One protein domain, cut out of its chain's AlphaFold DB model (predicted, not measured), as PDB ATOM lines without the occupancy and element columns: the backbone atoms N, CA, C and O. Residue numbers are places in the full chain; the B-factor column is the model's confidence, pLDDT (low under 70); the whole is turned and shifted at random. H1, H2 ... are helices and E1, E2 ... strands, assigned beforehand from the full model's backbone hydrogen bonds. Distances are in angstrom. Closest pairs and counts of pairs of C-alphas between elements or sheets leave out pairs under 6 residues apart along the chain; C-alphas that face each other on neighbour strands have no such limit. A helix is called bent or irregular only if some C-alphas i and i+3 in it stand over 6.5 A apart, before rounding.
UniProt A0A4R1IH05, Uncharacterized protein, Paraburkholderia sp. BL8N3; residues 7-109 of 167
ATOM      1  N   ALA A   7      72.258 110.313  92.213       86.12
ATOM      2  CA  ALA A   7      71.187 111.295  92.145       86.12
ATOM      3  C   ALA A   7      71.796 112.668  91.840       86.12
ATOM      4  O   ALA A   7      72.908 112.966  92.285       86.12
ATOM      5  N   LEU A   8      71.069 113.496  91.096       87.75
ATOM      6  CA  LEU A   8      71.435 114.889  90.869       87.75
ATOM      7  C   LEU A   8      70.774 115.732  91.953       87.75
ATOM      8  O   LEU A   8      69.553 115.801  92.004       87.75
ATOM      9  N   VAL A   9      71.565 116.372  92.801       87.50
ATOM     10  CA  VAL A   9      71.082 117.404  93.720       87.50
ATOM     11  C   VAL A   9      71.233 118.748  93.032       87.50
ATOM     12  O   VAL A   9      72.284 119.021  92.450       87.50
ATOM     13  N   TYR A  10      70.208 119.587  93.102       88.75
ATOM     14  CA  TYR A  10      70.214 120.911  92.498       88.75
ATOM     15  C   TYR A  10      69.693 121.980  93.459       88.75
ATOM     16  O   TYR A  10      68.945 121.696  94.397       88.75
ATOM     17  N   VAL A  11      70.117 123.216  93.205       87.81
ATOM     18  CA  VAL A  11      69.613 124.426  93.850       87.81
ATOM     19  C   VAL A  11      69.106 125.359  92.762       87.81
ATOM     20  O   VAL A  11      69.861 125.753  91.871       87.81
ATOM     21  N   ASP A  12      67.844 125.734  92.884       88.69
ATOM     22  CA  ASP A  12      67.143 126.636  91.988       88.69
ATOM     23  C   ASP A  12      66.791 127.935  92.722       88.69
ATOM     24  O   ASP A  12      66.279 127.926  93.846       88.69
ATOM     25  N   ALA A  13      67.036 129.068  92.071       85.25
ATOM     26  CA  ALA A  13      66.667 130.393  92.555       85.25
ATOM     27  C   ALA A  13      65.384 130.883  91.875       85.25
ATOM     28  O   ALA A  13      65.213 130.714  90.665       85.25
ATOM     29  N   SER A  14      64.487 131.519  92.634       81.75
ATOM     30  CA  SER A  14      63.335 132.217  92.049       81.75
ATOM     31  C   SER A  14      63.771 133.535  91.413       81.75
ATOM     32  O   SER A  14      64.468 134.317  92.050       81.75
ATOM     33  N   VAL A  15      63.326 133.805  90.184       73.19
ATOM     34  CA  VAL A  15      63.711 135.024  89.446       73.19
ATOM     35  C   VAL A  15      62.588 136.066  89.425       73.19
ATOM     36  O   VAL A  15      62.842 137.257  89.561       73.19
ATOM     37  N   ASP A  16      61.331 135.636  89.291       65.94
ATOM     38  CA  ASP A  16      60.168 136.532  89.149       65.94
ATOM     39  C   ASP A  16      58.921 136.045  89.921       65.94
ATOM     40  O   ASP A  16      57.798 136.491  89.674       65.94
ATOM     41  N   GLY A  17      59.105 135.113  90.863       58.97
ATOM     42  CA  GLY A  17      58.021 134.470  91.615       58.97
ATOM     43  C   GLY A  17      57.261 133.379  90.848       58.97
ATOM     44  O   GLY A  17      56.450 132.681  91.448       58.97
ATOM     45  N   SER A  18      57.531 133.196  89.553       57.72
ATOM     46  CA  SER A  18      56.919 132.158  88.707       57.72
ATOM     47  C   SER A  18      57.936 131.274  87.981       57.72
ATOM     48  O   SER A  18      57.637 130.134  87.637       57.72
ATOM     49  N   SER A  19      59.146 131.791  87.804       70.38
ATOM     50  CA  SER A  19      60.254 131.178  87.092       70.38
ATOM     51  C   SER A  19      61.382 130.846  88.060       70.38
ATOM     52  O   SER A  19      61.626 131.563  89.042       70.38
ATOM     53  N   ARG A  20      62.078 129.750  87.760       83.25
ATOM     54  CA  ARG A  20      63.232 129.263  88.509       83.25
ATOM     55  C   ARG A  20      64.409 129.056  87.573       83.25
ATOM     56  O   ARG A  20      64.222 128.643  86.427       83.25
ATOM     57  N   VAL A  21      65.606 129.344  88.063       85.12
ATOM     58  CA  VAL A  21      66.854 129.086  87.349       85.12
ATOM     59  C   VAL A  21      67.779 128.269  88.236       85.12
ATOM     60  O   VAL A  21      67.929 128.571  89.419       85.12
ATOM     61  N   GLN A  22      68.386 127.230  87.665       89.25
ATOM     62  CA  GLN A  22      69.367 126.428  88.382       89.25
ATOM     63  C   GLN A  22      70.637 127.247  88.587       89.25
ATOM     64  O   GLN A  22      71.235 127.723  87.625       89.25
ATOM     65  N   VAL A  23      71.044 127.397  89.845       88.88
ATOM     66  CA  VAL A  23      72.271 128.112  90.237       88.88
ATOM     67  C   VAL A  23      73.383 127.159  90.654       88.88
ATOM     68  O   VAL A  23      74.553 127.531  90.657       88.88
ATOM     69  N   PHE A  24      73.032 125.921  91.002       87.75
ATOM     70  CA  PHE A  24      73.993 124.885  91.347       87.75
ATOM     71  C   PHE A  24      73.412 123.501  91.081       87.75
ATOM     72  O   PHE A  24      72.227 123.261  91.311       87.75
ATOM     73  N   SER A  25      74.259 122.564  90.667       88.69
ATOM     74  CA  SER A  25      73.930 121.146  90.700       88.69
ATOM     75  C   SER A  25      75.170 120.281  90.881       88.69
ATOM     76  O   SER A  25      76.287 120.665  90.533       88.69
ATOM     77  N   MET A  26      74.975 119.106  91.473       87.88
ATOM     78  CA  MET A  26      76.028 118.116  91.660       87.88
ATOM     79  C   MET A  26      75.463 116.699  91.691       87.88
ATOM     80  O   MET A  26      74.364 116.457  92.192       87.88
ATOM     81  N   GLU A  27      76.243 115.739  91.203       89.62
ATOM     82  CA  GLU A  27      75.924 114.323  91.367       89.62
ATOM     83  C   GLU A  27      76.419 113.814  92.725       89.62
ATOM     84  O   GLU A  27      77.572 114.024  93.111       89.62
ATOM     85  N   VAL A  28      75.552 113.106  93.444       87.06
ATOM     86  CA  VAL A  28      75.850 112.453  94.727       87.06
ATOM     87  C   VAL A  28      75.337 111.013  94.724       87.06
ATOM     88  O   VAL A  28      74.458 110.670  93.929       87.06
ATOM     89  N   PRO A  29      75.822 110.136  95.618       89.25
ATOM     90  CA  PRO A  29      75.198 108.834  95.824       89.25
ATOM     91  C   PRO A  29      73.725 108.974  96.233       89.25
ATOM     92  O   PRO A  29      73.383 109.798  97.082       89.25
ATOM     93  N   LYS A  30      72.845 108.121  95.697       87.38
ATOM     94  CA  LYS A  30      71.397 108.148  96.004       87.38
ATOM     95  C   LYS A  30      71.086 108.087  97.494       87.38
ATOM     96  O   LYS A  30      70.248 108.828  97.994       87.38
ATOM     97  N   ALA A  31      71.787 107.212  98.211       86.62
ATOM     98  CA  ALA A  31      71.619 107.064  99.652       86.62
ATOM     99  C   ALA A  31      71.936 108.364 100.411       86.62
ATOM    100  O   ALA A  31      71.276 108.668 101.405       86.62
ATOM    101  N   ASP A  32      72.911 109.139  99.928       87.38
ATOM    102  CA  ASP A  32      73.237 110.437 100.504       87.38
ATOM    103  C   ASP A  32      72.176 111.479 100.166       87.38
ATOM    104  O   ASP A  32      71.715 112.145 101.087       87.38
ATOM    105  N   ALA A  33      71.714 111.561  98.913       86.38
ATOM    106  CA  ALA A  33      70.610 112.453  98.542       86.38
ATOM    107  C   ALA A  33      69.373 112.214  99.423       86.38
ATOM    108  O   ALA A  33      68.897 113.133 100.087       86.38
ATOM    109  N   LEU A  34      68.916 110.963  99.538       86.19
ATOM    110  CA  LEU A  34      67.755 110.609 100.364       86.19
ATOM    111  C   LEU A  34      67.943 110.997 101.838       86.19
ATOM    112  O   LEU A  34      67.024 111.510 102.479       86.19
ATOM    113  N   ARG A  35      69.141 110.773 102.391       86.44
ATOM    114  CA  ARG A  35      69.463 111.133 103.779       86.44
ATOM    115  C   ARG A  35      69.465 112.648 103.985       86.44
ATOM    116  O   ARG A  35      68.911 113.116 104.979       86.44
ATOM    117  N   ILE A  36      70.085 113.387 103.070       86.06
ATOM    118  CA  ILE A  36      70.178 114.851 103.094       86.06
ATOM    119  C   ILE A  36      68.775 115.463 103.028       86.06
ATOM    120  O   ILE A  36      68.420 116.279 103.876       86.06
ATOM    121  N   PHE A  37      67.933 115.001 102.101       85.88
ATOM    122  CA  PHE A  37      66.575 115.518 101.923       85.88
ATOM    123  C   PHE A  37      65.637 115.178 103.077       85.88
ATOM    124  O   PHE A  37      64.876 116.035 103.533       85.88
ATOM    125  N   ALA A  38      65.737 113.968 103.633       85.81
ATOM    126  CA  ALA A  38      64.987 113.609 104.832       85.81
ATOM    127  C   ALA A  38      65.345 114.499 106.039       85.81
ATOM    128  O   ALA A  38      64.476 114.776 106.872       85.81
ATOM    129  N   ALA A  39      66.602 114.946 106.147       85.50
ATOM    130  CA  ALA A  39      67.040 115.888 107.174       85.50
ATOM    131  C   ALA A  39      66.561 117.318 106.878       85.50
ATOM    132  O   ALA A  39      65.937 117.933 107.746       85.50
ATOM    133  N   ALA A  40      66.764 117.807 105.652       85.88
ATOM    134  CA  ALA A  40      66.364 119.146 105.225       85.88
ATOM    135  C   ALA A  40      64.853 119.383 105.394       85.88
ATOM    136  O   ALA A  40      64.442 120.408 105.928       85.88
ATOM    137  N   ARG A  41      64.014 118.397 105.057       82.75
ATOM    138  CA  ARG A  41      62.549 118.472 105.211       82.75
ATOM    139  C   ARG A  41      62.079 118.554 106.667       82.75
ATOM    140  O   ARG A  41      60.971 119.002 106.961       82.75
ATOM    141  N   ARG A  42      62.895 118.069 107.602       85.19
ATOM    142  CA  ARG A  42      62.606 118.146 109.040       85.19
ATOM    143  C   ARG A  42      63.099 119.450 109.655       85.19
ATOM    144  O   ARG A  42      62.701 119.748 110.782       85.19
ATOM    145  N   ASP A  43      63.915 120.219 108.938       84.88
ATOM    146  CA  ASP A  43      64.435 121.494 109.411       84.88
ATOM    147  C   ASP A  43      63.274 122.456 109.720       84.88
ATOM    148  O   ASP A  43      62.363 122.610 108.899       84.88
ATOM    149  N   PRO A  44      63.245 123.092 110.902       81.12
ATOM    150  CA  PRO A  44      62.184 124.031 111.256       81.12
ATOM    151  C   PRO A  44      62.156 125.286 110.375       81.12
ATOM    152  O   PRO A  44      61.125 125.947 110.336       81.12
ATOM    153  N   ARG A  45      63.252 125.604 109.676       81.38
ATOM    154  CA  ARG A  45      63.357 126.736 108.743       81.38
ATOM    155  C   ARG A  45      62.849 126.400 107.339       81.38
ATOM    156  O   ARG A  45      62.742 127.304 106.517       81.38
ATOM    157  N   SER A  46      62.584 125.123 107.050       81.88
ATOM    158  CA  SER A  46      61.997 124.711 105.772       81.88
ATOM    159  C   SER A  46      60.523 125.103 105.698       81.88
ATOM    160  O   SER A  46      59.806 125.063 106.703       81.88
ATOM    161  N   ILE A  47      60.059 125.454 104.500       74.56
ATOM    162  CA  ILE A  47      58.642 125.723 104.248       74.56
ATOM    163  C   ILE A  47      57.921 124.381 104.119       74.56
ATOM    164  O   ILE A  47      58.250 123.565 103.259       74.56
ATOM    165  N   LYS A  48      56.964 124.138 105.021       65.19
ATOM    166  CA  LYS A  48      56.226 122.865 105.132       65.19
ATOM    167  C   LYS A  48      54.820 122.916 104.532       65.19
ATOM    168  O   LYS A  48      54.190 121.869 104.406       65.19
ATOM    169  N   GLU A  49      54.327 124.112 104.232       58.16
ATOM    170  CA  GLU A  49      52.988 124.355 103.691       58.16
ATOM    171  C   GLU A  49      52.963 124.186 102.168       58.16
ATOM    172  O   GLU A  49      54.007 124.206 101.515       58.16
ATOM    173  N   ASP A  50      51.764 123.991 101.607       57.66
ATOM    174  CA  ASP A  50      51.564 123.987 100.158       57.66
ATOM    175  C   ASP A  50      52.083 125.312  99.588       57.66
ATOM    176  O   ASP A  50      51.626 126.395  99.965       57.66
ATOM    177  N   LEU A  51      53.064 125.220  98.689       52.25
ATOM    178  CA  LEU A  51      53.730 126.352  98.054       52.25
ATOM    179  C   LEU A  51      52.714 127.333  97.434       52.25
ATOM    180  O   LEU A  51      52.955 128.539  97.410       52.25
ATOM    181  N   ALA A  52      51.549 126.831  97.001       51.91
ATOM    182  CA  ALA A  52      50.450 127.640  96.479       51.91
ATOM    183  C   ALA A  52      49.867 128.631  97.506       51.91
ATOM    184  O   ALA A  52      49.461 129.729  97.128       51.91
ATOM    185  N   SER A  53      49.848 128.280  98.795       49.09
ATOM    186  CA  SER A  53      49.367 129.153  99.873       49.09
ATOM    187  C   SER A  53      50.384 130.237 100.238       49.09
ATOM    188  O   SER A  53      49.987 131.355 100.549       49.09
ATOM    189  N   PHE A  54      51.685 129.951 100.127       51.44
ATOM    190  CA  PHE A  54      52.752 130.893 100.493       51.44
ATOM    191  C   PHE A  54      53.045 131.929  99.393       51.44
ATOM    192  O   PHE A  54      53.335 133.087  99.682       51.44
ATOM    193  N   ILE A  55      52.908 131.551  98.113       52.62
ATOM    194  CA  ILE A  55      53.053 132.471  96.966       52.62
ATOM    195  C   ILE A  55      52.005 133.606  97.009       52.62
ATOM    196  O   ILE A  55      52.249 134.692  96.479       52.62
ATOM    197  N   ALA A  56      50.856 133.382  97.659       48.31
ATOM    198  CA  ALA A  56      49.796 134.377  97.813       48.31
ATOM    199  C   ALA A  56      50.142 135.516  98.799       48.31
ATOM    200  O   ALA A  56      49.539 136.582  98.697       48.31
ATOM    201  N   GLU A  57      51.123 135.331  99.694       47.38
ATOM    202  CA  GLU A  57      51.526 136.319 100.714       47.38
ATOM    203  C   GLU A  57      52.756 137.167 100.332       47.38
ATOM    204  O   GLU A  57      53.343 137.830 101.179       47.38
ATOM    205  N   GLU A  58      53.097 137.241  99.041       44.19
ATOM    206  CA  GLU A  58      53.969 138.309  98.519       44.19
ATOM    207  C   GLU A  58      55.459 138.208  98.921       44.19
ATOM    208  O   GLU A  58      56.089 139.187  99.310       44.19
ATOM    209  N   VAL A  59      56.076 137.037  98.729       49.12
ATOM    210  CA  VAL A  59      57.540 136.882  98.822       49.12
ATOM    211  C   VAL A  59      58.083 136.394  97.474       49.12
ATOM    212  O   VAL A  59      58.152 135.203  97.182       49.12
ATOM    213  N   ARG A  60      58.388 137.329  96.570       49.91
ATOM    214  CA  ARG A  60      58.962 137.030  95.246       49.91
ATOM    215  C   ARG A  60      60.484 137.130  95.327       49.91
ATOM    216  O   ARG A  60      60.986 138.171  95.717       49.91
ATOM    217  N   GLY A  61      61.204 136.087  94.910       54.16
ATOM    218  CA  GLY A  61      62.672 136.117  94.807       54.16
ATOM    219  C   GLY A  61      63.448 135.749  96.079       54.16
ATOM    220  O   GLY A  61      64.645 135.500  95.990       54.16
ATOM    221  N   ASP A  62      62.795 135.614  97.237       72.88
ATOM    222  CA  ASP A  62      63.493 135.346  98.507       72.88
ATOM    223  C   ASP A  62      63.543 133.861  98.880       72.88
ATOM    224  O   ASP A  62      63.572 133.523 100.061       72.88
ATOM    225  N   PHE A  63      63.540 132.951  97.905       78.31
ATOM    226  CA  PHE A  63      63.575 131.514  98.177       78.31
ATOM    227  C   PHE A  63      64.618 130.794  97.342       78.31
ATOM    228  O   PHE A  63      64.763 131.055  96.144       78.31
ATOM    229  N   LEU A  64      65.271 129.826  97.983       82.75
ATOM    230  CA  LEU A  64      66.031 128.790  97.302       82.75
ATOM    231  C   LEU A  64      65.278 127.470  97.401       82.75
ATOM    232  O   LEU A  64      64.875 127.033  98.484       82.75
ATOM    233  N   TYR A  65      65.116 126.850  96.243       84.62
ATOM    234  CA  TYR A  65      64.531 125.535  96.084       84.62
ATOM    235  C   TYR A  65      65.659 124.532  95.969       84.62
ATOM    236  O   TYR A  65      66.557 124.685  95.147       84.62
ATOM    237  N   LEU A  66      65.625 123.521  96.816       85.12
ATOM    238  CA  LEU A  66      66.562 122.422  96.772       85.12
ATOM    239  C   LEU A  66      65.794 121.190  96.384       85.12
ATOM    240  O   LEU A  66      64.840 120.841  97.074       85.12
ATOM    241  N   GLY A  67      66.223 120.538  95.316       83.94
ATOM    242  CA  GLY A  67      65.629 119.289  94.876       83.94
ATOM    243  C   GLY A  67      66.678 118.231  94.600       83.94
ATOM    244  O   GLY A  67      67.874 118.518  94.455       83.94
ATOM    245  N   TYR A  68      66.235 116.982  94.584       81.81
ATOM    246  CA  TYR A  68      67.022 115.919  93.992       81.81
ATOM    247  C   TYR A  68      66.213 115.201  92.932       81.81
ATOM    248  O   TYR A  68      65.022 114.947  93.080       81.81
ATOM    249  N   PHE A  69      66.924 114.827  91.884       81.75
ATOM    250  CA  PHE A  69      66.410 114.070  90.770       81.75
ATOM    251  C   PHE A  69      67.090 112.704  90.740       81.75
ATOM    252  O   PHE A  69      68.323 112.602  90.705       81.75
ATOM    253  N   GLU A  70      66.292 111.638  90.703       77.56
ATOM    254  CA  GLU A  70      66.790 110.312  90.361       77.56
ATOM    255  C   GLU A  70      65.901 109.575  89.358       77.56
ATOM    256  O   GLU A  70      64.672 109.667  89.356       77.56
ATOM    257  N   MET A  71      66.555 108.757  88.536       68.94
ATOM    258  CA  MET A  71      65.891 107.740  87.734       68.94
ATOM    259  C   MET A  71      65.901 106.427  88.522       68.94
ATOM    260  O   MET A  71      66.965 105.847  88.770       68.94
ATOM    261  N   ALA A  72      64.722 105.953  88.918       67.94
ATOM    262  CA  ALA A  72      64.535 104.681  89.610       67.94
ATOM    263  C   ALA A  72      63.480 103.844  88.877       67.94
ATOM    264  O   ALA A  72      62.327 104.247  88.741       67.94
ATOM    265  N   HIS A  73      63.869 102.664  88.383       69.06
ATOM    266  CA  HIS A  73      62.964 101.724  87.698       69.06
ATOM    267  C   HIS A  73      62.139 102.349  86.552       69.06
ATOM    268  O   HIS A  73      60.959 102.040  86.380       69.06
ATOM    269  N   GLY A  74      62.746 103.255  85.777       64.44
ATOM    270  CA  GLY A  74      62.069 103.956  84.679       64.44
ATOM    271  C   GLY A  74      61.074 105.032  85.125       64.44
ATOM    272  O   GLY A  74      60.335 105.549  84.292       64.44
ATOM    273  N   LYS A  75      61.048 105.375  86.417       67.19
ATOM    274  CA  LYS A  75      60.308 106.512  86.966       67.19
ATOM    275  C   LYS A  75      61.274 107.611  87.383       67.19
ATOM    276  O   LYS A  75      62.370 107.329  87.868       67.19
ATOM    277  N   ILE A  76      60.824 108.844  87.198       69.81
ATOM    278  CA  ILE A  76      61.461 110.025  87.769       69.81
ATOM    279  C   ILE A  76      60.957 110.148  89.204       69.81
ATOM    280  O   ILE A  76      59.745 110.167  89.432       69.81
ATOM    281  N   LEU A  77      61.887 110.187  90.149       72.31
ATOM    282  CA  LEU A  77      61.635 110.652  91.503       72.31
ATOM    283  C   LEU A  77      62.240 112.047  91.614       72.31
ATOM    284  O   LEU A  77      63.429 112.231  91.352       72.31
ATOM    285  N   ASP A  78      61.377 112.994  91.951       78.19
ATOM    286  CA  ASP A  78      61.694 114.402  92.127       78.19
ATOM    287  C   ASP A  78      61.034 114.858  93.431       78.19
ATOM    288  O   ASP A  78      59.806 114.806  93.567       78.19
ATOM    289  N   GLU A  79      61.855 115.199  94.421       81.12
ATOM    290  CA  GLU A  79      61.403 115.803  95.672       81.12
ATOM    291  C   GLU A  79      62.137 117.117  95.903       81.12
ATOM    292  O   GLU A  79      63.341 117.226  95.668       81.12
ATOM    293  N   GLU A  80      61.410 118.087  96.455       84.38
ATOM    294  CA  GLU A  80      61.901 119.437  96.689       84.38
ATOM    295  C   GLU A  80      61.618 119.898  98.125       84.38
ATOM    296  O   GLU A  80      60.597 119.563  98.733       84.38
ATOM    297  N   VAL A  81      62.536 120.699  98.663       84.62
ATOM    298  CA  VAL A  81      62.379 121.487  99.885       84.62
ATOM    299  C   VAL A  81      62.714 122.940  99.567       84.62
ATOM    300  O   VAL A  81      63.667 123.234  98.851       84.62
ATOM    301  N   CYS A  82      61.943 123.860 100.137       84.94
ATOM    302  CA  CYS A  82      62.143 125.291  99.969       84.94
ATOM    303  C   CYS A  82      62.602 125.938 101.283       84.94
ATOM    304  O   CYS A  82      62.091 125.603 102.359       84.94
ATOM    305  N   PHE A  83      63.542 126.882 101.188       83.19
ATOM    306  CA  PHE A  83      63.998 127.710 102.304       83.19
ATOM    307  C   PHE A  83      63.939 129.203 101.952       83.19
ATOM    308  O   PHE A  83      64.376 129.582 100.859       83.19
ATOM    309  N   PRO A  84      63.499 130.070 102.884       80.94
ATOM    310  CA  PRO A  84      63.690 131.514 102.769       80.94
ATOM    311  C   PRO A  84      65.175 131.862 102.669       80.94
ATOM    312  O   PRO A  84      65.987 131.319 103.419       80.94
ATOM    313  N   LEU A  85      65.533 132.801 101.798       80.06
ATOM    314  CA  LEU A  85      66.904 133.210 101.491       80.06
ATOM    315  C   LEU A  85      67.738 133.551 102.743       80.06
ATOM    316  O   LEU A  85      68.878 133.087 102.810       80.06
ATOM    317  N   PRO A  86      67.202 134.238 103.781       79.75
ATOM    318  CA  PRO A  86      67.944 134.492 105.022       79.75
ATOM    319  C   PRO A  86      68.382 133.229 105.777       79.75
ATOM    320  O   PRO A  86      69.289 133.286 106.601       79.75
ATOM    321  N   HIS A  87      67.719 132.099 105.534       82.25
ATOM    322  CA  HIS A  87      67.980 130.813 106.182       82.25
ATOM    323  C   HIS A  87      68.558 129.770 105.229       82.25
ATOM    324  O   HIS A  87      69.095 128.758 105.682       82.25
ATOM    325  N   ALA A  88      68.434 130.005 103.923       83.00
ATOM    326  CA  ALA A  88      68.781 129.042 102.902       83.00
ATOM    327  C   ALA A  88      70.277 128.739 102.917       83.00
ATOM    328  O   ALA A  88      70.639 127.576 102.973       83.00
ATOM    329  N   PHE A  89      71.154 129.745 102.969       84.94
ATOM    330  CA  PHE A  89      72.602 129.511 102.970       84.94
ATOM    331  C   PHE A  89      73.069 128.614 104.122       84.94
ATOM    332  O   PHE A  89      73.771 127.634 103.884       84.94
ATOM    333  N   ASP A  90      72.616 128.900 105.343       83.75
ATOM    334  CA  ASP A  90      72.960 128.107 106.524       83.75
ATOM    335  C   ASP A  90      72.403 126.681 106.427       83.75
ATOM    336  O   ASP A  90      73.078 125.716 106.780       83.75
ATOM    337  N   ALA A  91      71.161 126.529 105.954       82.38
ATOM    338  CA  ALA A  91      70.545 125.218 105.767       82.38
ATOM    339  C   ALA A  91      71.266 124.409 104.675       82.38
ATOM    340  O   ALA A  91      71.463 123.201 104.820       82.38
ATOM    341  N   ILE A  92      71.698 125.073 103.605       82.94
ATOM    342  CA  ILE A  92      72.413 124.465 102.487       82.94
ATOM    343  C   ILE A  92      73.800 123.989 102.924       82.94
ATOM    344  O   ILE A  92      74.145 122.829 102.698       82.94
ATOM    345  N   GLU A  93      74.567 124.830 103.614       86.69
ATOM    346  CA  GLU A  93      75.862 124.425 104.165       86.69
ATOM    347  C   GLU A  93      75.713 123.253 105.139       86.69
ATOM    348  O   GLU A  93      76.454 122.272 105.054       86.69
ATOM    349  N   GLN A  94      74.715 123.321 106.025       85.31
ATOM    350  CA  GLN A  94      74.477 122.311 107.051       85.31
ATOM    351  C   GLN A  94      74.093 120.947 106.468       85.31
ATOM    352  O   GLN A  94      74.609 119.923 106.920       85.31
ATOM    353  N   HIS A  95      73.154 120.911 105.522       83.81
ATOM    354  CA  HIS A  95      72.572 119.649 105.052       83.81
ATOM    355  C   HIS A  95      73.253 119.128 103.793       83.81
ATOM    356  O   HIS A  95      73.418 117.921 103.649       83.81
ATOM    357  N   PHE A  96      73.685 120.019 102.902       78.06
ATOM    358  CA  PHE A  96      74.149 119.664 101.563       78.06
ATOM    359  C   PHE A  96      75.668 119.769 101.413       78.06
ATOM    360  O   PHE A  96      76.206 119.323 100.405       78.06
ATOM    361  N   SER A  97      76.380 120.309 102.414       78.19
ATOM    362  CA  SER A  97      77.838 120.532 102.367       78.19
ATOM    363  C   SER A  97      78.294 121.373 101.163       78.19
ATOM    364  O   SER A  97      79.455 121.309 100.757       78.19
ATOM    365  N   ILE A  98      77.386 122.170 100.596       80.44
ATOM    366  CA  ILE A  98      77.672 123.137  99.534       80.44
ATOM    367  C   ILE A  98      78.098 124.431 100.219       80.44
ATOM    368  O   ILE A  98      77.396 124.906 101.108       80.44
ATOM    369  N   LYS A  99      79.236 125.006  99.819       81.31
ATOM    370  CA  LYS A  99      79.702 126.276 100.387       81.31
ATOM    371  C   LYS A  99      78.746 127.398  99.993       81.31
ATOM    372  O   LYS A  99      78.469 127.583  98.809       81.31
ATOM    373  N   SER A 100      78.280 128.180 100.965       77.12
ATOM    374  CA  SER A 100      77.339 129.267 100.685       77.12
ATOM    375  C   SER A 100      77.944 130.366  99.823       77.12
ATOM    376  O   SER A 100      77.202 131.034  99.115       77.12
ATOM    377  N   ASP A 101      79.265 130.553  99.852       80.88
ATOM    378  CA  ASP A 101      79.936 131.605  99.082       80.88
ATOM    379  C   ASP A 101      79.794 131.406  97.567       80.88
ATOM    380  O   ASP A 101      79.545 132.376  96.849       80.88
ATOM    381  N   ASP A 102      79.849 130.157  97.095       76.38
ATOM    382  CA  ASP A 102      79.655 129.826  95.678       76.38
ATOM    383  C   ASP A 102      78.213 130.143  95.238       76.38
ATOM    384  O   ASP A 102      77.977 130.700  94.166       76.38
ATOM    385  N   LEU A 103      77.239 129.881  96.116       80.25
ATOM    386  CA  LEU A 103      75.829 130.197  95.877       80.25
ATOM    387  C   LEU A 103      75.559 131.701  95.940       80.25
ATOM    388  O   LEU A 103      74.861 132.235  95.086       80.25
ATOM    389  N   LYS A 104      76.130 132.413  96.916       83.06
ATOM    390  CA  LYS A 104      75.992 133.872  97.038       83.06
ATOM    391  C   LYS A 104      76.507 134.582  95.794       83.06
ATOM    392  O   LYS A 104      75.871 135.532  95.347       83.06
ATOM    393  N   ALA A 105      77.623 134.120  95.230       83.06
ATOM    394  CA  ALA A 105      78.146 134.656  93.982       83.06
ATOM    395  C   ALA A 105      77.165 134.431  92.821       83.06
ATOM    396  O   ALA A 105      76.892 135.367  92.075       83.06
ATOM    397  N   ALA A 106      76.582 133.235  92.697       80.50
ATOM    398  CA  ALA A 106      75.610 132.931  91.645       80.50
ATOM    399  C   ALA A 106      74.306 133.746  91.757       80.50
ATOM    400  O   ALA A 106      73.680 134.033  90.742       80.50
ATOM    401  N   LEU A 107      73.919 134.155  92.970       83.31
ATOM    402  CA  LEU A 107      72.702 134.938  93.230       83.31
ATOM    403  C   LEU A 107      72.863 136.450  93.029       83.31
ATOM    404  O   LEU A 107      71.902 137.200  93.208       83.31
ATOM    405  N   VAL A 108      74.058 136.921  92.666       85.00
ATOM    406  CA  VAL A 108      74.258 138.319  92.269       85.00
ATOM    407  C   VAL A 108      73.385 138.611  91.034       85.00
ATOM    408  O   VAL A 108      73.383 137.792  90.111       85.00
ATOM    409  N   PRO A 109      72.643 139.739  90.981       82.12
ATOM    410  CA  PRO A 109      71.654 139.993  89.929       82.12
ATOM    411  C   PRO A 109      72.183 139.835  88.501       82.12
ATOM    412  O   PRO A 109      71.487 139.294  87.645       82.12
TER     413      PRO A 109
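This is residues 7 to 109 of the 167 residues of an uncharacterized protein of Paraburkholderia sp. BL8N3 (UniProt A0A4R1IH05). A twisted four-stranded sheet forms a slab with helices H1, H3 and H4 over one face, in two layers, while H2 sits off one end of the sheet, away from the other helices. The 103 printed residues run E1 E2 H1 H2 E3 E4 H3 H4, with sheet order E2 - E1 - E3 - E4, all antiparallel. The class is mixed; the whole is compact, with a radius of gyration of the C-alphas of 13.3 A and spans of 39 by 30 by 25 A.

E1, residues 7 to 14, starts at C-alpha 7 (71.187, 111.295, 92.145) and is 22.3 A long. E2, residues 20 to 29, spans 24.8 A and bends by 67 degrees at residue 23. E3, residues 63 to 72, spans 28.2 A; E4, residues 75 to 84, spans 29.8 A. The helices are H1, residues 30 to 40, 15.2 A; H2, residues 51 to 57; H3, residues 85 to 96, 15.4 A; and H4, residues 100 to 106, ending at C-alpha 106 (75.610, 132.931, 91.645). H3 is irregular: C-alphas 86 and 89 are 7.1 A apart.

Hairpin E1 and E2 has N 9 and O 26 at 2.9 A, hairpin E3 and E4 has N 66 and O 81 at 2.8 A, and E1 and E3 have N 10 and O 67 at 2.9 A, each within hydrogen-bond range. E2, H1 H2 and E3 form a split strand-helix-strand unit, two strands running the same way with E1 between them, its crossover right-handed. H1 is on the sheet at a height of 8.9 A, and H3, on the same face, at 8.1 A. Residues 91 to 96 of H3 touch H1, the closest C-alphas being Ile 36 and His 95, 5.7 A, at a steep tilt of 38 degrees, opposite ways. Residues 89 to 93 of H3 touch H4, closest C-alphas Phe 89 and Ser 100, 5.3 A. H4 is on the sheet, its closest C-alphas with E2 being Val 23 and Ala 106, 6.0 A. H2 is not on the sheet and is apart from H1, H3 and H4. Every O i to N i+4 pair is within hydrogen-bond range in H1 and H4, but 6 of 8 in H3 and 1 of 3 in H2, where 2 of 4 O i to N i+3 pairs are.

The farthest C-alphas, His 73 and Pro 109, are 39.3 A apart. The printed part has no cut and no long link. Mean pLDDT of the printed part is 77.5, with residues 16 to 18, 48 to 61 and 71 to 76 under 70.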